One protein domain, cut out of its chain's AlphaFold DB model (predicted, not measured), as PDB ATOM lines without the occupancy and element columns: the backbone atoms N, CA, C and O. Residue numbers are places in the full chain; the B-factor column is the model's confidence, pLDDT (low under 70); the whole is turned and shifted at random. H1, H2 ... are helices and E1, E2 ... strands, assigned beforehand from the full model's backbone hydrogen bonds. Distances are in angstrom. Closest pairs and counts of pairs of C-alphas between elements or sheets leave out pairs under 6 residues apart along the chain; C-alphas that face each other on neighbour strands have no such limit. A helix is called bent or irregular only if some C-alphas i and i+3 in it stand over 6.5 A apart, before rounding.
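AT A GLANCE: This is residues 2 to 154 of the 154 residues of an uncharacterized protein of Polyangiaceae bacterium (UniProt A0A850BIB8). A strongly twisted four-stranded sheet has the later part of the long helix H2 slantwise over one face and H4 on the other, while the short helix H3 sits beside the strands at the sheet's level. The first part of H2 runs out from this body, its residues 31 to 39 sticking out, and leads back to H1, a separate helix that makes one far end of the elongated shape. The printed part has 153 residues, with four named helices and four named strands in the order H1 H2 E1 H3 H4 E2 E3 E4. The mixed sheet has the order E1 E4 E3 E2, and the class is mixed, helices and strands. The whole is only just compact, close to loose, with a radius of gyration of the C-alphas of 17.4 A and spans of 56 by 33 by 32 A.

HOW THE PARTS SIT: E2, residues 126 to 130, E3, residues 133 to 140, and E4, residues 143 to 151, form a meander, each strand the antiparallel neighbour of the one before, and E2 and E3 are a hairpin, as are E3 and E4. N 128 and O 135 are 2.9 A apart across E2 and E3, and N 136 and O 148 are 2.9 A apart across E4 and E3, both within hydrogen-bond range. E1, residues 77 to 80, is parallel to E4, with N 79 and O 144 at 2.8 A. H2, residues 31 to 56, is over E4 and E3 at a height over the sheet of 10.0 A, slantwise at 57 degrees to E4 on the local plane; their closest C-alphas are Ala 53 and Val 147, 6.2 A. H4, residues 93 to 106, is on the opposite face, giving three layers, helices on both faces of a sheet; its closest C-alpha pair with E2 is Val 99 and Val 130, 6.3 A. H3, residues 82 to 89, is at the sheet's level, with the C-alphas of Ala 84 and Ala 148 of E4 closest at 4.2 A. With its residues 53 to 56 alone, H2 touches H3 at a steep tilt of 59 degrees, opposite ways, closest at the C-alphas of Ala 53 and Arg 83, 5.6 A. H3 and H4 only just touch, with 3 pairs of C-alphas within 8 A, the closest being Ile 88 and Gln 96 at 5.9 A. H1, residues 4 to 24, is not on the sheet and is apart from H2. Every O i to N i+4 pair is within hydrogen-bond range in H1, H3 and H4, and 18 of 22 are in H2.

IN THESE COORDINATES: E4 is 23.8 A long and ends at C-alpha 151, (134.901, 305.114, 220.092); E3 is 22.7 A, E2 13.0 A and E1 10.1 A. H2 is 36.7 A long and only just irregular, with C-alphas 33 and 36 at 6.6 A. H1, 30.4 A long, begins at C-alpha 4, (128.962, 296.647, 201.619). H4 is 20.0 A and H3 10.8 A.

THE WHOLE: The two C-alphas farthest apart are those of Arg 24 and Gly 74, 56.7 A. The printed part has no cut. The links H2 to E1 and H4 to E2 are long, with 20 and 19 residues. The mean pLDDT of the printed part is 72.7, and 62 residues are under 70, among them residues 2 to 14, 31 to 50 and 59 to 74.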
ATOM      1  N   THR A   2     133.588 291.428 198.476       45.38
ATOM      2  CA  THR A   2     132.276 291.389 199.147       45.38
ATOM      3  C   THR A   2     131.707 292.806 199.190       45.38
ATOM      4  O   THR A   2     132.424 293.720 199.603       45.38
ATOM      5  N   SER A   3     130.478 292.992 198.706       46.56
ATOM      6  CA  SER A   3     129.801 294.293 198.666       46.56
ATOM      7  C   SER A   3     129.462 294.759 200.087       46.56
ATOM      8  O   SER A   3     129.227 293.935 200.969       46.56
ATOM      9  N   THR A   4     129.406 296.069 200.332       42.16
ATOM     10  CA  THR A   4     128.962 296.647 201.619       42.16
ATOM     11  C   THR A   4     127.587 296.108 202.040       42.16
ATOM     12  O   THR A   4     127.339 295.890 203.227       42.16
ATOM     13  N   ASP A   5     126.727 295.798 201.066       47.78
ATOM     14  CA  ASP A   5     125.419 295.180 201.301       47.78
ATOM     15  C   ASP A   5     125.521 293.722 201.773       47.78
ATOM     16  O   ASP A   5     124.776 293.312 202.665       47.78
ATOM     17  N   ASP A   6     126.495 292.956 201.272       50.56
ATOM     18  CA  ASP A   6     126.742 291.578 201.723       50.56
ATOM     19  C   ASP A   6     127.206 291.553 203.185       50.56
ATOM     20  O   ASP A   6     126.853 290.657 203.954       50.56
ATOM     21  N   VAL A   7     127.977 292.568 203.585       52.03
ATOM     22  CA  VAL A   7     128.471 292.733 204.959       52.03
ATOM     23  C   VAL A   7     127.322 293.056 205.906       52.03
ATOM     24  O   VAL A   7     127.196 292.423 206.955       52.03
ATOM     25  N   ARG A   8     126.445 293.988 205.521       53.00
ATOM     26  CA  ARG A   8     125.262 294.339 206.314       53.00
ATOM     27  C   ARG A   8     124.323 293.143 206.452       53.00
ATOM     28  O   ARG A   8     123.834 292.868 207.544       53.00
ATOM     29  N   ALA A   9     124.140 292.377 205.377       59.91
ATOM     30  CA  ALA A   9     123.343 291.157 205.396       59.91
ATOM     31  C   ALA A   9     123.943 290.066 206.299       59.91
ATOM     32  O   ALA A   9     123.200 289.352 206.969       59.91
ATOM     33  N   ALA A  10     125.270 289.924 206.353       53.50
ATOM     34  CA  ALA A  10     125.929 288.986 207.263       53.50
ATOM     35  C   ALA A  10     125.820 289.426 208.735       53.50
ATOM     36  O   ALA A  10     125.557 288.595 209.603       53.50
ATOM     37  N   GLN A  11     125.952 290.728 209.010       58.44
ATOM     38  CA  GLN A  11     125.770 291.299 210.350       58.44
ATOM     39  C   GLN A  11     124.348 291.097 210.865       58.44
ATOM     40  O   GLN A  11     124.166 290.676 212.006       58.44
ATOM     41  N   VAL A  12     123.350 291.349 210.015       69.94
ATOM     42  CA  VAL A  12     121.942 291.116 210.352       69.94
ATOM     43  C   VAL A  12     121.723 289.645 210.694       69.94
ATOM     44  O   VAL A  12     121.198 289.364 211.761       69.94
ATOM     45  N   ARG A  13     122.239 288.705 209.891       67.88
ATOM     46  CA  ARG A  13     122.116 287.264 210.185       67.88
ATOM     47  C   ARG A  13     122.780 286.859 211.500       67.88
ATOM     48  O   ARG A  13     122.240 286.027 212.226       67.88
ATOM     49  N   LEU A  14     123.945 287.425 211.818       68.88
ATOM     50  CA  LEU A  14     124.640 287.136 213.071       68.88
ATOM     51  C   LEU A  14     123.840 287.656 214.273       68.88
ATOM     52  O   LEU A  14     123.591 286.902 215.215       68.88
ATOM     53  N   LEU A  15     123.386 288.910 214.213       75.06
ATOM     54  CA  LEU A  15     122.559 289.527 215.252       75.06
ATOM     55  C   LEU A  15     121.222 288.805 215.416       75.06
ATOM     56  O   LEU A  15     120.792 288.579 216.543       75.06
ATOM     57  N   GLU A  16     120.602 288.389 214.314       74.00
ATOM     58  CA  GLU A  16     119.393 287.571 214.323       74.00
ATOM     59  C   GLU A  16     119.657 286.236 215.012       74.00
ATOM     60  O   GLU A  16     118.946 285.913 215.954       74.00
ATOM     61  N   SER A  17     120.717 285.511 214.638       68.38
ATOM     62  CA  SER A  17     121.060 284.220 215.253       68.38
ATOM     63  C   SER A  17     121.339 284.326 216.758       68.38
ATOM     64  O   SER A  17     120.975 283.439 217.534       68.38
ATOM     65  N   PHE A  18     121.936 285.442 217.183       68.19
ATOM     66  CA  PHE A  18     122.225 285.729 218.580       68.19
ATOM     67  C   PHE A  18     120.955 286.089 219.357       68.19
ATOM     68  O   PHE A  18     120.702 285.523 220.423       68.19
ATOM     69  N   ALA A  19     120.113 286.964 218.801       74.25
ATOM     70  CA  ALA A  19     118.813 287.307 219.371       74.25
ATOM     71  C   ALA A  19     117.922 286.066 219.518       74.25
ATOM     72  O   ALA A  19     117.220 285.908 220.516       74.25
ATOM     73  N   ASP A  20     117.991 285.153 218.555       76.62
ATOM     74  CA  ASP A  20     117.247 283.903 218.561       76.62
ATOM     75  C   ASP A  20     117.726 282.924 219.645       76.62
ATOM     76  O   ASP A  20     116.901 282.282 220.294       76.62
ATOM     77  N   ARG A  21     119.041 282.829 219.897       78.69
ATOM     78  CA  ARG A  21     119.588 282.072 221.042       78.69
ATOM     79  C   ARG A  21     119.132 282.654 222.375       78.69
ATOM     80  O   ARG A  21     118.667 281.912 223.236       78.69
ATOM     81  N   LEU A  22     119.203 283.979 222.524       78.62
ATOM     82  CA  LEU A  22     118.745 284.658 223.739       78.62
ATOM     83  C   LEU A  22     117.252 284.412 223.996       78.62
ATOM     84  O   LEU A  22     116.865 284.125 225.126       78.62
ATOM     85  N   ARG A  23     116.413 284.448 222.952       78.38
ATOM     86  CA  ARG A  23     114.980 284.112 223.056       78.38
ATOM     87  C   ARG A  23     114.729 282.658 223.452       78.38
ATOM     88  O   ARG A  23     113.741 282.386 224.125       78.38
ATOM     89  N   ARG A  24     115.602 281.735 223.039       82.56
ATOM     90  CA  ARG A  24     115.539 280.308 223.399       82.56
ATOM     91  C   ARG A  24     116.051 280.009 224.813       82.56
ATOM     92  O   ARG A  24     115.894 278.883 225.271       82.56
ATOM     93  N   GLY A  25     116.618 280.998 225.510       80.44
ATOM     94  CA  GLY A  25     117.226 280.808 226.828       80.44
ATOM     95  C   GLY A  25     118.577 280.094 226.773       80.44
ATOM     96  O   GLY A  25     119.065 279.632 227.805       80.44
ATOM     97  N   ASP A  26     119.185 280.001 225.587       81.12
ATOM     98  CA  ASP A  26     120.516 279.430 225.438       81.12
ATOM     99  C   ASP A  26     121.553 280.349 226.096       81.12
ATOM    100  O   ASP A  26     121.446 281.579 226.001       81.12
ATOM    101  N   PRO A  27     122.607 279.787 226.710       68.94
ATOM    102  CA  PRO A  27     123.695 280.596 227.222       68.94
ATOM    103  C   PRO A  27     124.348 281.384 226.072       68.94
ATOM    104  O   PRO A  27     124.469 280.860 224.944       68.94
ATOM    105  N   PRO A  28     124.772 282.637 226.341       66.56
ATOM    106  CA  PRO A  28     125.518 283.424 225.374       66.56
ATOM    107  C   PRO A  28     126.775 282.660 224.949       66.56
ATOM    108  O   PRO A  28     127.279 281.800 225.677       66.56
ATOM    109  N   LEU A  29     127.255 282.948 223.739       68.88
ATOM    110  CA  LEU A  29     128.485 282.340 223.240       68.88
ATOM    111  C   LEU A  29     129.625 282.571 224.252       68.88
ATOM    112  O   LEU A  29     129.709 283.669 224.809       68.88
ATOM    113  N   PRO A  30     130.490 281.566 224.498       70.56
ATOM    114  CA  PRO A  30     131.635 281.725 225.386       70.56
ATOM    115  C   PRO A  30     132.470 282.936 224.974       70.56
ATOM    116  O   PRO A  30     132.690 283.152 223.780       70.56
ATOM    117  N   THR A  31     132.965 283.702 225.946       56.22
ATOM    118  CA  THR A  31     133.774 284.906 225.699       56.22
ATOM    119  C   THR A  31     134.961 284.615 224.776       56.22
ATOM    120  O   THR A  31     135.247 285.397 223.874       56.22
ATOM    121  N   ASP A  32     135.565 283.433 224.904       49.44
ATOM    122  CA  ASP A  32     136.702 282.989 224.091       49.44
ATOM    123  C   ASP A  32     136.324 282.704 222.627       49.44
ATOM    124  O   ASP A  32     137.147 282.844 221.725       49.44
ATOM    125  N   ALA A  33     135.065 282.333 222.372       57.16
ATOM    126  CA  ALA A  33     134.526 282.146 221.025       57.16
ATOM    127  C   ALA A  33     134.082 283.477 220.392       57.16
ATOM    128  O   ALA A  33     134.089 283.614 219.169       57.16
ATOM    129  N   MET A  34     133.721 284.463 221.219       56.28
ATOM    130  CA  MET A  34     133.363 285.814 220.782       56.28
ATOM    131  C   MET A  34     134.589 286.681 220.506       56.28
ATOM    132  O   MET A  34     134.551 287.473 219.574       56.28
ATOM    133  N   ALA A  35     135.676 286.519 221.263       52.72
ATOM    134  CA  ALA A  35     136.898 287.312 221.142       52.72
ATOM    135  C   ALA A  35     137.452 287.417 219.704       52.72
ATOM    136  O   ALA A  35     137.634 288.540 219.241       52.72
ATOM    137  N   PRO A  36     137.658 286.323 218.942       47.44
ATOM    138  CA  PRO A  36     138.134 286.429 217.561       47.44
ATOM    139  C   PRO A  36     137.110 287.090 216.631       47.44
ATOM    140  O   PRO A  36     137.497 287.752 215.676       47.44
ATOM    141  N   LEU A  37     135.813 286.943 216.917       51.81
ATOM    142  CA  LEU A  37     134.737 287.531 216.123       51.81
ATOM    143  C   LEU A  37     134.606 289.037 216.383       51.81
ATOM    144  O   LEU A  37     134.357 289.799 215.459       51.81
ATOM    145  N   VAL A  38     134.802 289.462 217.632       53.59
ATOM    146  CA  VAL A  38     134.875 290.868 218.038       53.59
ATOM    147  C   VAL A  38     136.138 291.502 217.470       53.59
ATOM    148  O   VAL A  38     136.013 292.522 216.807       53.59
ATOM    149  N   ASP A  39     137.306 290.867 217.603       46.59
ATOM    150  CA  ASP A  39     138.550 291.321 216.967       46.59
ATOM    151  C   ASP A  39     138.362 291.458 215.444       46.59
ATOM    152  O   ASP A  39     138.731 292.475 214.865       46.59
ATOM    153  N   GLU A  40     137.737 290.478 214.781       45.91
ATOM    154  CA  GLU A  40     137.467 290.513 213.339       45.91
ATOM    155  C   GLU A  40     136.447 291.597 212.944       45.91
ATOM    156  O   GLU A  40     136.621 292.266 211.920       45.91
ATOM    157  N   ILE A  41     135.393 291.802 213.739       46.09
ATOM    158  CA  ILE A  41     134.396 292.859 213.526       46.09
ATOM    159  C   ILE A  41     135.029 294.235 213.740       46.09
ATOM    160  O   ILE A  41     134.824 295.122 212.917       46.09
ATOM    161  N   GLU A  42     135.835 294.410 214.779       49.34
ATOM    162  CA  GLU A  42     136.552 295.649 215.077       49.34
ATOM    163  C   GLU A  42     137.580 295.975 213.985       49.34
ATOM    164  O   GLU A  42     137.566 297.081 213.445       49.34
ATOM    165  N   LEU A  43     138.368 294.986 213.540       49.06
ATOM    166  CA  LEU A  43     139.268 295.118 212.386       49.06
ATOM    167  C   LEU A  43     138.527 295.483 211.085       49.06
ATOM    168  O   LEU A  43     139.101 296.131 210.206       49.06
ATOM    169  N   ARG A  44     137.260 295.074 210.920       47.34
ATOM    170  CA  ARG A  44     136.459 295.341 209.705       47.34
ATOM    171  C   ARG A  44     135.662 296.644 209.773       47.34
ATOM    172  O   ARG A  44     135.463 297.254 208.721       47.34
ATOM    173  N   ILE A  45     135.281 297.101 210.965       50.19
ATOM    174  CA  ILE A  45     134.762 298.456 211.207       50.19
ATOM    175  C   ILE A  45     135.854 299.490 210.877       50.19
ATOM    176  O   ILE A  45     135.568 300.505 210.240       50.19
ATOM    177  N   ASP A  46     137.117 299.167 211.162       59.47
ATOM    178  CA  ASP A  46     138.265 300.016 210.832       59.47
ATOM    179  C   ASP A  46     138.587 300.041 209.318       59.47
ATOM    180  O   ASP A  46     139.000 301.070 208.784       59.47
ATOM    181  N   GLY A  47     138.330 298.964 208.566       60.62
ATOM    182  CA  GLY A  47     138.626 298.908 207.123       60.62
ATOM    183  C   GLY A  47     137.778 299.854 206.256       60.62
ATOM    184  O   GLY A  47     138.292 300.475 205.318       60.62
ATOM    185  N   ALA A  48     136.488 299.995 206.571       64.75
ATOM    186  CA  ALA A  48     135.622 300.978 205.913       64.75
ATOM    187  C   ALA A  48     136.051 302.404 206.273       64.75
ATOM    188  O   ALA A  48     136.104 303.268 205.397       64.75
ATOM    189  N   ALA A  49     136.435 302.615 207.536       66.00
ATOM    190  CA  ALA A  49     136.887 303.912 208.007       66.00
ATOM    191  C   ALA A  49     138.152 304.388 207.281       66.00
ATOM    192  O   ALA A  49     138.207 305.524 206.810       66.00
ATOM    193  N   VAL A  50     139.126 303.487 207.117       68.62
ATOM    194  CA  VAL A  50     140.341 303.700 206.318       68.62
ATOM    195  C   VAL A  50     139.996 304.042 204.874       68.62
ATOM    196  O   VAL A  50     140.493 305.029 204.341       68.62
ATOM    197  N   THR A  51     139.147 303.234 204.236       70.19
ATOM    198  CA  THR A  51     138.821 303.395 202.810       70.19
ATOM    199  C   THR A  51     138.166 304.750 202.543       70.19
ATOM    200  O   THR A  51     138.569 305.465 201.630       70.19
ATOM    201  N   GLU A  52     137.193 305.134 203.368       71.19
ATOM    202  CA  GLU A  52     136.513 306.426 203.265       71.19
ATOM    203  C   GLU A  52     137.456 307.593 203.606       71.19
ATOM    204  O   GLU A  52     137.446 308.596 202.899       71.19
ATOM    205  N   ALA A  53     138.332 307.453 204.608       74.81
ATOM    206  CA  ALA A  53     139.293 308.501 204.959       74.81
ATOM    207  C   ALA A  53     140.258 308.829 203.807       74.81
ATOM    208  O   ALA A  53     140.492 309.998 203.516       74.81
ATOM    209  N   TRP A  54     140.791 307.815 203.119       76.50
ATOM    210  CA  TRP A  54     141.682 308.036 201.974       76.50
ATOM    211  C   TRP A  54     140.935 308.556 200.738       76.50
ATOM    212  O   TRP A  54     141.455 309.424 200.032       76.50
ATOM    213  N   ALA A  55     139.693 308.108 200.523       76.88
ATOM    214  CA  ALA A  55     138.835 308.630 199.462       76.88
ATOM    215  C   ALA A  55     138.492 310.121 199.664       76.88
ATOM    216  O   ALA A  55     138.537 310.887 198.702       76.88
ATOM    217  N   GLU A  56     138.219 310.560 200.901       80.00
ATOM    218  CA  GLU A  56     137.965 311.975 201.242       80.00
ATOM    219  C   GLU A  56     139.172 312.898 200.964       80.00
ATOM    220  O   GLU A  56     139.012 314.108 200.752       80.00
ATOM    221  N   GLU A  57     140.381 312.337 200.927       78.19
ATOM    222  CA  GLU A  57     141.615 313.050 200.582       78.19
ATOM    223  C   GLU A  57     141.956 313.001 199.086       78.19
ATOM    224  O   GLU A  57     142.965 313.565 198.660       78.19
ATOM    225  N   GLY A  58     141.131 312.336 198.269       76.62
ATOM    226  CA  GLY A  58     141.370 312.174 196.835       76.62
ATOM    227  C   GLY A  58     142.552 311.253 196.513       76.62
ATOM    228  O   GLY A  58     143.195 311.429 195.477       76.62
ATOM    229  N   ARG A  59     142.874 310.295 197.395       65.50
ATOM    230  CA  ARG A  59     143.977 309.335 197.219       65.50
ATOM    231  C   ARG A  59     143.464 307.895 197.203       65.50
ATOM    232  O   ARG A  59     142.514 307.553 197.893       65.50
ATOM    233  N   GLU A  60     144.140 307.037 196.441       58.59
ATOM    234  CA  GLU A  60     143.750 305.629 196.249       58.59
ATOM    235  C   GLU A  60     144.040 304.733 197.472       58.59
ATOM    236  O   GLU A  60     143.510 303.628 197.573       58.59
ATOM    237  N   GLY A  61     144.851 305.198 198.430       61.09
ATOM    238  CA  GLY A  61     145.136 304.468 199.664       61.09
ATOM    239  C   GLY A  61     146.391 304.945 200.403       61.09
ATOM    240  O   GLY A  61     147.084 305.855 199.940       61.09
ATOM    241  N   PRO A  62     146.702 304.334 201.561       64.50
ATOM    242  CA  PRO A  62     147.869 304.683 202.365       64.50
ATOM    243  C   PRO A  62     149.188 304.350 201.642       64.50
ATOM    244  O   PRO A  62     149.279 303.313 200.967       64.50
ATOM    245  N   PRO A  63     150.248 305.161 201.835       66.31
ATOM    246  CA  PRO A  63     151.586 304.831 201.348       66.31
ATOM    247  C   PRO A  63     152.084 303.500 201.942       66.31
ATOM    248  O   PRO A  63     151.599 303.047 202.981       66.31
ATOM    249  N   GLU A  64     153.031 302.838 201.268       56.78
ATOM    250  CA  GLU A  64     153.609 301.585 201.775       56.78
ATOM    251  C   GLU A  64     154.270 301.796 203.142       56.78
ATOM    252  O   GLU A  64     155.009 302.771 203.323       56.78
ATOM    253  N   PRO A  65     154.007 300.918 204.126       52.00
ATOM    254  CA  PRO A  65     154.576 301.077 205.445       52.00
ATOM    255  C   PRO A  65     156.091 300.855 205.369       52.00
ATOM    256  O   PRO A  65     156.565 300.003 204.606       52.00
ATOM    257  N   PRO A  66     156.880 301.574 206.182       51.00
ATOM    258  CA  PRO A  66     158.253 301.193 206.413       51.00
ATOM    259  C   PRO A  66     158.243 299.795 207.035       51.00
ATOM    260  O   PRO A  66     157.401 299.464 207.870       51.00
ATOM    261  N   ASN A  67     159.188 298.958 206.616       52.53
ATOM    262  CA  ASN A  67     159.362 297.631 207.192       52.53
ATOM    263  C   ASN A  67     159.486 297.786 208.721       52.53
ATOM    264  O   ASN A  67     160.316 298.576 209.167       52.53
ATOM    265  N   SER A  68     158.677 297.078 209.517       49.81
ATOM    266  CA  SER A  68     158.484 297.320 210.964       49.81
ATOM    267  C   SER A  68     159.777 297.313 211.798       49.81
ATOM    268  O   SER A  68     159.826 297.885 212.882       49.81
ATOM    269  N   ARG A  69     160.869 296.748 211.262       50.09
ATOM    270  CA  ARG A  69     162.237 296.828 211.814       50.09
ATOM    271  C   ARG A  69     162.962 298.171 211.615       50.09
ATOM    272  O   ARG A  69     164.083 298.307 212.094       50.09
ATOM    273  N   LYS A  70     162.398 299.136 210.883       54.31
ATOM    274  CA  LYS A  70     163.053 300.392 210.473       54.31
ATOM    275  C   LYS A  70     162.205 301.635 210.768       54.31
ATOM    276  O   LYS A  70     162.186 302.551 209.952       54.31
ATOM    277  N   VAL A  71     161.501 301.689 211.897       60.69
ATOM    278  CA  VAL A  71     160.921 302.964 212.351       60.69
ATOM    279  C   VAL A  71     162.019 303.723 213.104       60.69
ATOM    280  O   VAL A  71     162.453 303.255 214.158       60.69
ATOM    281  N   PRO A  72     162.558 304.824 212.555       60.06
ATOM    282  CA  PRO A  72     163.577 305.595 213.248       60.06
ATOM    283  C   PRO A  72     162.958 306.272 214.473       60.06
ATOM    284  O   PRO A  72     161.962 306.974 214.360       60.06
ATOM    285  N   VAL A  73     163.570 306.094 215.641       59.72
ATOM    286  CA  VAL A  73     163.207 306.853 216.845       59.72
ATOM    287  C   VAL A  73     163.620 308.317 216.636       59.72
ATOM    288  O   VAL A  73     164.740 308.584 216.195       59.72
ATOM    289  N   GLY A  74     162.723 309.269 216.903       67.50
ATOM    290  CA  GLY A  74     162.947 310.700 216.667       67.50
ATOM    291  C   GLY A  74     161.641 311.493 216.606       67.50
ATOM    292  O   GLY A  74     160.575 310.926 216.807       67.50
ATOM    293  N   VAL A  75     161.720 312.795 216.320       73.94
ATOM    294  CA  VAL A  75     160.534 313.650 216.144       73.94
ATOM    295  C   VAL A  75     159.868 313.337 214.801       73.94
ATOM    296  O   VAL A  75     160.532 313.369 213.760       73.94
ATOM    297  N   HIS A  76     158.573 313.032 214.841       82.19
ATOM    298  CA  HIS A  76     157.726 312.747 213.688       82.19
ATOM    299  C   HIS A  76     156.718 313.872 213.462       82.19
ATOM    300  O   HIS A  76     156.161 314.422 214.412       82.19
ATOM    301  N   ASP A  77     156.434 314.159 212.195       84.94
ATOM    302  CA  ASP A  77     155.360 315.066 211.809       84.94
ATOM    303  C   ASP A  77     154.020 314.340 211.924       84.94
ATOM    304  O   ASP A  77     153.822 313.293 211.303       84.94
ATOM    305  N   VAL A  78     153.087 314.886 212.700       86.44
ATOM    306  CA  VAL A  78     151.736 314.329 212.838       86.44
ATOM    307  C   VAL A  78     150.790 315.083 211.912       86.44
ATOM    308  O   VAL A  78     150.629 316.297 212.022       86.44
ATOM    309  N   ILE A  79     150.162 314.361 210.987       89.12
ATOM    310  CA  ILE A  79     149.195 314.889 210.022       89.12
ATOM    311  C   ILE A  79     147.849 314.218 210.262       89.12
ATOM    312  O   ILE A  79     147.772 313.008 210.464       89.12
ATOM    313  N   PHE A  80     146.781 315.002 210.185       87.75
ATOM    314  CA  PHE A  80     145.411 314.534 210.351       87.75
ATOM    315  C   PHE A  80     144.701 314.492 209.006       87.75
ATOM    316  O   PHE A  80     144.710 315.482 208.275       87.75
ATOM    317  N   LEU A  81     144.050 313.370 208.700       87.44
ATOM    318  CA  LEU A  81     143.063 313.350 207.624       87.44
ATOM    319  C   LEU A  81     141.791 314.078 208.073       87.44
ATOM    320  O   LEU A  81     141.465 314.102 209.265       87.44
ATOM    321  N   LYS A  82     141.025 314.628 207.124       83.25
ATOM    322  CA  LYS A  82     139.766 315.350 207.407       83.25
ATOM    323  C   LYS A  82     138.810 314.545 208.279       83.25
ATOM    324  O   LYS A  82     138.181 315.095 209.185       83.25
ATOM    325  N   ARG A  83     138.726 313.237 208.024       85.44
ATOM    326  CA  ARG A  83     137.935 312.311 208.831       85.44
ATOM    327  C   ARG A  83     138.406 312.290 210.283       85.44
ATOM    328  O   ARG A  83     137.581 312.494 211.162       85.44
ATOM    329  N   ALA A  84     139.700 312.094 210.531       86.56
ATOM    330  CA  ALA A  84     140.250 312.054 211.884       86.56
ATOM    331  C   ALA A  84     139.952 313.345 212.658       86.56
ATOM    332  O   ALA A  84     139.509 313.286 213.801       86.56
ATOM    333  N   THR A  85     140.107 314.506 212.018       88.19
ATOM    334  CA  THR A  85     139.756 315.800 212.623       88.19
ATOM    335  C   THR A  85     138.276 315.856 213.009       88.19
ATOM    336  O   THR A  85     137.927 316.238 214.125       88.19
ATOM    337  N   ARG A  86     137.386 315.427 212.106       89.06
ATOM    338  CA  ARG A  86     135.940 315.362 212.358       89.06
ATOM    339  C   ARG A  86     135.590 314.389 213.482       89.06
ATOM    340  O   ARG A  86     134.703 314.686 214.278       89.06
ATOM    341  N   ASP A  87     136.259 313.246 213.530       87.00
ATOM    342  CA  ASP A  87     136.051 312.224 214.547       87.00
ATOM    343  C   ASP A  87     136.453 312.745 215.933       87.00
ATOM    344  O   ASP A  87     135.663 312.642 216.869       87.00
ATOM    345  N   ILE A  88     137.617 313.399 216.048       87.81
ATOM    346  CA  ILE A  88     138.075 314.031 217.295       87.81
ATOM    347  C   ILE A  88     137.056 315.065 217.771       87.81
ATOM    348  O   ILE A  88     136.623 315.007 218.915       87.81
ATOM    349  N   HIS A  89     136.590 315.962 216.897       89.31
ATOM    350  CA  HIS A  89     135.609 316.988 217.278       89.31
ATOM    351  C   HIS A  89     134.255 316.437 217.750       89.31
ATOM    352  O   HIS A  89     133.484 317.170 218.367       89.31
ATOM    353  N   ARG A  90     133.938 315.172 217.455       89.38
ATOM    354  CA  ARG A  90     132.707 314.511 217.914       89.38
ATOM    355  C   ARG A  90     132.850 313.852 219.284       89.38
ATOM    356  O   ARG A  90     131.837 313.450 219.852       89.38
ATOM    357  N   LEU A  91     134.069 313.715 219.799       86.12
ATOM    358  CA  LEU A  91     134.309 313.136 221.116       86.12
ATOM    359  C   LEU A  91     133.863 314.097 222.233       86.12
ATOM    360  O   LEU A  91     133.847 315.312 222.027       86.12
ATOM    361  N   PRO A  92     133.541 313.591 223.433       89.00
ATOM    362  CA  PRO A  92     133.424 314.420 224.632       89.00
ATOM    363  C   PRO A  92     134.711 315.217 224.898       89.00
ATOM    364  O   PRO A  92     135.802 314.718 224.636       89.00
ATOM    365  N   GLU A  93     134.616 316.421 225.471       86.56
ATOM    366  CA  GLU A  93     135.785 317.297 225.697       86.56
ATOM    367  C   GLU A  93     136.934 316.615 226.462       86.56
ATOM    368  O   GLU A  93     138.102 316.800 226.121       86.56
ATOM    369  N   GLY A  94     136.616 315.779 227.459       86.75
ATOM    370  CA  GLY A  94     137.626 315.017 228.203       86.75
ATOM    371  C   GLY A  94     138.383 314.009 227.332       86.75
ATOM    372  O   GLY A  94     139.605 313.897 227.431       86.75
ATOM    373  N   ASP A  95     137.676 313.336 226.424       87.38
ATOM    374  CA  ASP A  95     138.272 312.383 225.488       87.38
ATOM    375  C   ASP A  95     139.052 313.108 224.382       87.38
ATOM    376  O   ASP A  95     140.110 312.637 223.967       87.38
ATOM    377  N   GLN A  96     138.589 314.286 223.943       89.06
ATOM    378  CA  GLN A  96     139.330 315.134 223.000       89.06
ATOM    379  C   GLN A  96     140.705 315.516 223.550       89.06
ATOM    380  O   GLN A  96     141.708 315.398 222.839       89.06
ATOM    381  N   ALA A  97     140.759 315.954 224.811       88.44
ATOM    382  CA  ALA A  97     142.006 316.331 225.466       88.44
ATOM    383  C   ALA A  97     142.963 315.133 225.571       88.44
ATOM    384  O   ALA A  97     144.116 315.236 225.149       88.44
ATOM    385  N   ALA A  98     142.465 313.982 226.033       88.44
ATOM    386  CA  ALA A  98     143.260 312.763 226.169       88.44
ATOM    387  C   ALA A  98     143.812 312.268 224.821       88.44
ATOM    388  O   ALA A  98     144.984 311.899 224.711       88.44
ATOM    389  N   VAL A  99     142.985 312.290 223.771       89.06
ATOM    390  CA  VAL A  99     143.403 311.911 222.416       89.06
ATOM    391  C   VAL A  99     144.447 312.889 221.884       89.06
ATOM    392  O   VAL A  99     145.468 312.451 221.364       89.06
ATOM    393  N   THR A 100     144.256 314.196 222.060       88.69
ATOM    394  CA  THR A 100     145.208 315.219 221.589       88.69
ATOM    395  C   THR A 100     146.571 315.099 222.276       88.69
ATOM    396  O   THR A 100     147.611 315.187 221.618       88.69
ATOM    397  N   GLU A 101     146.586 314.846 223.585       89.62
ATOM    398  CA  GLU A 101     147.817 314.602 224.340       89.62
ATOM    399  C   GLU A 101     148.532 313.336 223.846       89.62
ATOM    400  O   GLU A 101     149.722 313.379 223.526       89.62
ATOM    401  N   SER A 102     147.795 312.232 223.688       89.31
ATOM    402  CA  SER A 102     148.338 310.975 223.157       89.31
ATOM    403  C   SER A 102     148.928 311.147 221.751       89.31
ATOM    404  O   SER A 102     150.046 310.711 221.484       89.31
ATOM    405  N   LEU A 103     148.232 311.856 220.861       87.69
ATOM    406  CA  LEU A 103     148.702 312.154 219.507       87.69
ATOM    407  C   LEU A 103     149.967 313.017 219.497       87.69
ATOM    408  O   LEU A 103     150.832 312.840 218.642       87.69
ATOM    409  N   THR A 104     150.104 313.927 220.460       86.81
ATOM    410  CA  THR A 104     151.328 314.718 220.634       86.81
ATOM    411  C   THR A 104     152.485 313.827 221.092       86.81
ATOM    412  O   THR A 104     153.612 313.978 220.620       86.81
ATOM    413  N   ALA A 105     152.217 312.850 221.963       86.69
ATOM    414  CA  ALA A 105     153.214 311.870 222.391       86.69
ATOM    415  C   ALA A 105     153.674 310.958 221.238       86.69
ATOM    416  O   ALA A 105     154.859 310.619 221.179       86.69
ATOM    417  N   LEU A 106     152.787 310.646 220.279       85.94
ATOM    418  CA  LEU A 106     153.139 309.862 219.087       85.94
ATOM    419  C   LEU A 106     154.272 310.491 218.271       85.94
ATOM    420  O   LEU A 106     155.049 309.765 217.656       85.94
ATOM    421  N   ALA A 107     154.408 311.821 218.288       84.62
ATOM    422  CA  ALA A 107     155.504 312.498 217.600       84.62
ATOM    423  C   ALA A 107     156.884 312.027 218.095       84.62
ATOM    424  O   ALA A 107     157.834 312.004 217.319       84.62
ATOM    425  N   ASN A 108     156.997 311.643 219.370       84.62
ATOM    426  CA  ASN A 108     158.250 311.197 219.983       84.62
ATOM    427  C   ASN A 108     158.363 309.670 220.053       84.62
ATOM    428  O   ASN A 108     159.459 309.127 219.912       84.62
ATOM    429  N   ASP A 109     157.238 308.988 220.266       85.25
ATOM    430  CA  ASP A 109     157.145 307.531 220.285       85.25
ATOM    431  C   ASP A 109     156.008 307.067 219.360       85.25
ATOM    432  O   ASP A 109     154.854 306.994 219.784       85.25
ATOM    433  N   PRO A 110     156.307 306.745 218.087       83.75
ATOM    434  CA  PRO A 110     155.298 306.328 217.115       83.75
ATOM    435  C   PRO A 110     154.641 304.987 217.437       83.75
ATOM    436  O   PRO A 110     153.607 304.660 216.855       83.75
ATOM    437  N   LEU A 111     155.259 304.171 218.295       83.62
ATOM    438  CA  LEU A 111     154.792 302.833 218.652       83.62
ATOM    439  C   LEU A 111     154.721 302.707 220.178       83.62
ATOM    440  O   LEU A 111     155.422 301.873 220.763       83.62
ATOM    441  N   PRO A 112     153.847 303.500 220.826       82.88
ATOM    442  CA  PRO A 112     153.716 303.480 222.268       82.88
ATOM    443  C   PRO A 112     153.215 302.117 222.738       82.88
ATOM    444  O   PRO A 112     152.597 301.338 222.001       82.88
ATOM    445  N   ARG A 113     153.441 301.820 224.016       75.94
ATOM    446  CA  ARG A 113     153.002 300.556 224.612       75.94
ATOM    447  C   ARG A 113     151.495 300.352 224.405       75.94
ATOM    448  O   ARG A 113     150.687 301.199 224.770       75.94
ATOM    449  N   GLY A 114     151.125 299.201 223.842       74.62
ATOM    450  CA  GLY A 114     149.733 298.871 223.512       74.62
ATOM    451  C   GLY A 114     149.313 299.244 222.087       74.62
ATOM    452  O   GLY A 114     148.183 298.952 221.707       74.62
ATOM    453  N   ALA A 115     150.203 299.837 221.285       83.25
ATOM    454  CA  ALA A 115     150.008 299.949 219.846       83.25
ATOM    455  C   ALA A 115     150.022 298.555 219.189       83.25
ATOM    456  O   ALA A 115     150.935 297.754 219.412       83.25
ATOM    457  N   ARG A 116     149.007 298.262 218.374       81.62
ATOM    458  CA  ARG A 116     148.845 296.990 217.656       81.62
ATOM    459  C   ARG A 116     148.830 297.261 216.159       81.62
ATOM    460  O   ARG A 116     147.986 298.003 215.668       81.62
ATOM    461  N   ALA A 117     149.747 296.637 215.425       79.69
ATOM    462  CA  ALA A 117     149.666 296.616 213.969       79.69
ATOM    463  C   ALA A 117     148.419 295.828 213.544       79.69
ATOM    464  O   ALA A 117     148.194 294.701 214.006       79.69
ATOM    465  N   LEU A 118     147.602 296.417 212.678       74.38
ATOM    466  CA  LEU A 118     146.480 295.710 212.076       74.38
ATOM    467  C   LEU A 118     146.991 294.734 211.010       74.38
ATOM    468  O   LEU A 118     148.102 294.869 210.509       74.38
ATOM    469  N   HIS A 119     146.201 293.707 210.712       63.19
ATOM    470  CA  HIS A 119     146.551 292.642 209.766       63.19
ATOM    471  C   HIS A 119     145.536 292.619 208.601       63.19
ATOM    472  O   HIS A 119     144.466 293.230 208.685       63.19
ATOM    473  N   GLY A 120     145.849 291.938 207.493       64.69
ATOM    474  CA  GLY A 120     145.007 291.903 206.295       64.69
ATOM    475  C   GLY A 120     144.960 293.236 205.536       64.69
ATOM    476  O   GLY A 120     145.971 293.897 205.325       64.69
ATOM    477  N   LYS A 121     143.765 293.682 205.113       53.81
ATOM    478  CA  LYS A 121     143.598 294.909 204.294       53.81
ATOM    479  C   LYS A 121     144.089 296.196 204.971       53.81
ATOM    480  O   LYS A 121     144.283 297.201 204.292       53.81
ATOM    481  N   ALA A 122     144.274 296.167 206.289       61.62
ATOM    482  CA  ALA A 122     144.768 297.282 207.080       61.62
ATOM    483  C   ALA A 122     146.212 297.079 207.573       61.62
ATOM    484  O   ALA A 122     146.633 297.825 208.445       61.62
ATOM    485  N   GLU A 123     146.993 296.159 206.988       65.38
ATOM    486  CA  GLU A 123     148.408 295.869 207.333       65.38
ATOM    487  C   GLU A 123     149.330 297.088 207.442       65.38
ATOM    488  O   GLU A 123     150.398 297.034 208.046       65.38
ATOM    489  N   ARG A 124     148.917 298.204 206.845       73.69
ATOM    490  CA  ARG A 124     149.653 299.468 206.822       73.69
ATOM    491  C   ARG A 124     149.300 300.401 207.981       73.69
ATOM    492  O   ARG A 124     149.839 301.501 208.042       73.69
ATOM    493  N   HIS A 125     148.392 299.995 208.863       81.25
ATOM    494  CA  HIS A 125     147.883 300.816 209.952       81.25
ATOM    495  C   HIS A 125     148.189 300.201 211.312       81.25
ATOM    496  O   HIS A 125     148.265 298.986 211.496       81.25
ATOM    497  N   VAL A 126     148.331 301.092 212.276       85.69
ATOM    498  CA  VAL A 126     148.541 300.820 213.681       85.69
ATOM    499  C   VAL A 126     147.346 301.378 214.430       85.69
ATOM    500  O   VAL A 126     146.895 302.496 214.178       85.69
ATOM    501  N   GLN A 127     146.827 300.576 215.345       86.12
ATOM    502  CA  GLN A 127     145.788 300.973 216.272       86.12
ATOM    503  C   GLN A 127     146.425 301.241 217.634       86.12
ATOM    504  O   GLN A 127     147.187 300.419 218.141       86.12
ATOM    505  N   HIS A 128     146.093 302.374 218.241       88.25
ATOM    506  CA  HIS A 128     146.478 302.715 219.605       88.25
ATOM    507  C   HIS A 128     145.234 303.057 220.422       88.25
ATOM    508  O   HIS A 128     144.356 303.784 219.957       88.25
ATOM    509  N   ARG A 129     145.133 302.512 221.636       87.00
ATOM    510  CA  ARG A 129     143.990 302.739 222.526       87.00
ATOM    511  C   ARG A 129     144.308 303.856 223.518       87.00
ATOM    512  O   ARG A 129     145.289 303.764 224.250       87.00
ATOM    513  N   VAL A 130     143.430 304.852 223.576       87.94
ATOM    514  CA  VAL A 130     143.473 305.994 224.495       87.94
ATOM    515  C   VAL A 130     142.167 305.993 225.287       87.94
ATOM    516  O   VAL A 130     141.146 306.514 224.843       87.94
ATOM    517  N   GLY A 131     142.161 305.309 226.433       85.19
ATOM    518  CA  GLY A 131     140.937 305.097 227.213       85.19
ATOM    519  C   GLY A 131     139.863 304.317 226.422       85.19
ATOM    520  O   GLY A 131     140.140 303.193 225.981       85.19
ATOM    521  N   PRO A 132     138.641 304.859 226.242       83.75
ATOM    522  CA  PRO A 132     137.585 304.232 225.437       83.75
ATOM    523  C   PRO A 132     137.754 304.467 223.926       83.75
ATOM    524  O   PRO A 132     137.029 303.895 223.110       83.75
ATOM    525  N   VAL A 133     138.710 305.311 223.539       87.25
ATOM    526  CA  VAL A 133     138.927 305.723 222.157       87.25
ATOM    527  C   VAL A 133     140.040 304.896 221.522       87.25
ATOM    528  O   VAL A 133     141.017 304.505 222.164       87.25
ATOM    529  N   ARG A 134     139.899 304.630 220.231       88.44
ATOM    530  CA  ARG A 134     140.885 303.972 219.383       88.44
ATOM    531  C   ARG A 134     141.331 304.955 218.320       88.44
ATOM    532  O   ARG A 134     140.523 305.536 217.603       88.44
ATOM    533  N   VAL A 135     142.636 305.134 218.230       89.06
ATOM    534  CA  VAL A 135     143.287 305.967 217.231       89.06
ATOM    535  C   VAL A 135     143.875 305.044 216.183       89.06
ATOM    536  O   VAL A 135     144.694 304.180 216.500       89.06
ATOM    537  N   LEU A 136     143.459 305.236 214.937       88.75
ATOM    538  CA  LEU A 136     143.989 304.516 213.794       88.75
ATOM    539  C   LEU A 136     144.912 305.435 213.005       88.75
ATOM    540  O   LEU A 136     144.497 306.494 212.530       88.75
ATOM    541  N   TYR A 137     146.160 305.022 212.838       89.44
ATOM    542  CA  TYR A 137     147.167 305.812 212.140       89.44
ATOM    543  C   TYR A 137     148.088 304.926 211.314       89.44
ATOM    544  O   TYR A 137     148.169 303.720 211.519       89.44
ATOM    545  N   CYS A 138     148.793 305.514 210.360       87.19
ATOM    546  CA  CYS A 138     149.904 304.857 209.688       87.19
ATOM    547  C   CYS A 138     151.174 305.685 209.854       87.19
ATOM    548  O   CYS A 138     151.133 306.906 210.008       87.19
ATOM    549  N   ILE A 139     152.310 304.999 209.841       84.19
ATOM    550  CA  ILE A 139     153.625 305.623 209.925       84.19
ATOM    551  C   ILE A 139     154.263 305.456 208.554       84.19
ATOM    552  O   ILE A 139     154.332 304.342 208.043       84.19
ATOM    553  N   HIS A 140     154.738 306.543 207.961       81.06
ATOM    554  CA  HIS A 140     155.516 306.501 206.731       81.06
ATOM    555  C   HIS A 140     156.708 307.447 206.841       81.06
ATOM    556  O   HIS A 140     156.544 308.652 207.022       81.06
ATOM    557  N   ASN A 141     157.921 306.901 206.732       77.69
ATOM    558  CA  ASN A 141     159.175 307.611 206.994       77.69
ATOM    559  C   ASN A 141     159.200 308.258 208.390       77.69
ATOM    560  O   ASN A 141     159.413 307.560 209.375       77.69
ATOM    561  N   ARG A 142     158.992 309.577 208.462       83.50
ATOM    562  CA  ARG A 142     158.926 310.377 209.696       83.50
ATOM    563  C   ARG A 142     157.569 311.047 209.884       83.50
ATOM    564  O   ARG A 142     157.450 311.993 210.649       83.50
ATOM    565  N   THR A 143     156.554 310.576 209.175       84.19
ATOM    566  CA  THR A 143     155.221 311.164 209.202       84.19
ATOM    567  C   THR A 143     154.229 310.159 209.755       84.19
ATOM    568  O   THR A 143     154.127 309.031 209.268       84.19
ATOM    569  N   ILE A 144     153.484 310.585 210.764       88.31
ATOM    570  CA  ILE A 144     152.366 309.861 211.350       88.31
ATOM    571  C   ILE A 144     151.102 310.449 210.745       88.31
ATOM    572  O   ILE A 144     150.767 311.602 210.991       88.31
ATOM    573  N   THR A 145     150.409 309.664 209.927       89.31
ATOM    574  CA  THR A 145     149.116 310.072 209.376       89.31
ATOM    575  C   THR A 145     148.015 309.468 210.225       89.31
ATOM    576  O   THR A 145     147.820 308.253 210.216       89.31
ATOM    577  N   VAL A 146     147.292 310.308 210.956       89.69
ATOM    578  CA  VAL A 146     146.115 309.914 211.727       89.69
ATOM    579  C   VAL A 146     144.937 309.803 210.769       89.69
ATOM    580  O   VAL A 146     144.524 310.786 210.153       89.69
ATOM    581  N   VAL A 147     144.422 308.586 210.623       88.19
ATOM    582  CA  VAL A 147     143.434 308.225 209.601       88.19
ATOM    583  C   VAL A 147     142.015 308.358 210.136       88.19
ATOM    584  O   VAL A 147     141.159 308.948 209.478       88.19
ATOM    585  N   ALA A 148     141.768 307.827 211.331       86.12
ATOM    586  CA  ALA A 148     140.456 307.848 211.962       86.12
ATOM    587  C   ALA A 148     140.583 307.759 213.483       86.12
ATOM    588  O   ALA A 148     141.572 307.239 214.010       86.12
ATOM    589  N   VAL A 149     139.551 308.233 214.176       86.38
ATOM    590  CA  VAL A 149     139.426 308.089 215.626       86.38
ATOM    591  C   VAL A 149     138.052 307.496 215.917       86.38
ATOM    592  O   VAL A 149     137.032 308.038 215.511       86.38
ATOM    593  N   THR A 150     138.001 306.342 216.572       83.00
ATOM    594  CA  THR A 150     136.748 305.616 216.800       83.00
ATOM    595  C   THR A 150     136.532 305.373 218.285       83.00
ATOM    596  O   THR A 150     137.451 305.039 219.027       83.00
ATOM    597  N   THR A 151     135.301 305.547 218.750       80.44
ATOM    598  CA  THR A 151     134.901 305.114 220.092       80.44
ATOM    599  C   THR A 151     134.587 303.624 220.036       80.44
ATOM    600  O   THR A 151     133.668 303.223 219.318       80.44
ATOM    601  N   GLY A 152     135.348 302.803 220.757       60.03
ATOM    602  CA  GLY A 152     135.044 301.379 220.905       60.03
ATOM    603  C   GLY A 152     134.140 301.128 222.117       60.03
ATOM    604  O   GLY A 152     134.133 301.943 223.043       60.03
ATOM    605  N   PRO A 153     133.387 300.013 222.158       45.72
ATOM    606  CA  PRO A 153     132.835 299.529 223.421       45.72
ATOM    607  C   PRO A 153     133.979 299.229 224.424       45.72
ATOM    608  O   PRO A 153     135.100 298.939 223.986       45.72
ATOM    609  N   PRO A 154     133.732 299.368 225.744       44.44
ATOM    610  CA  PRO A 154     134.743 299.200 226.793       44.44
ATOM    611  C   PRO A 154     135.405 297.819 226.796       44.44
ATOM    612  O   PRO A 154     134.683 296.815 226.612       44.44
TER     613      PRO A 154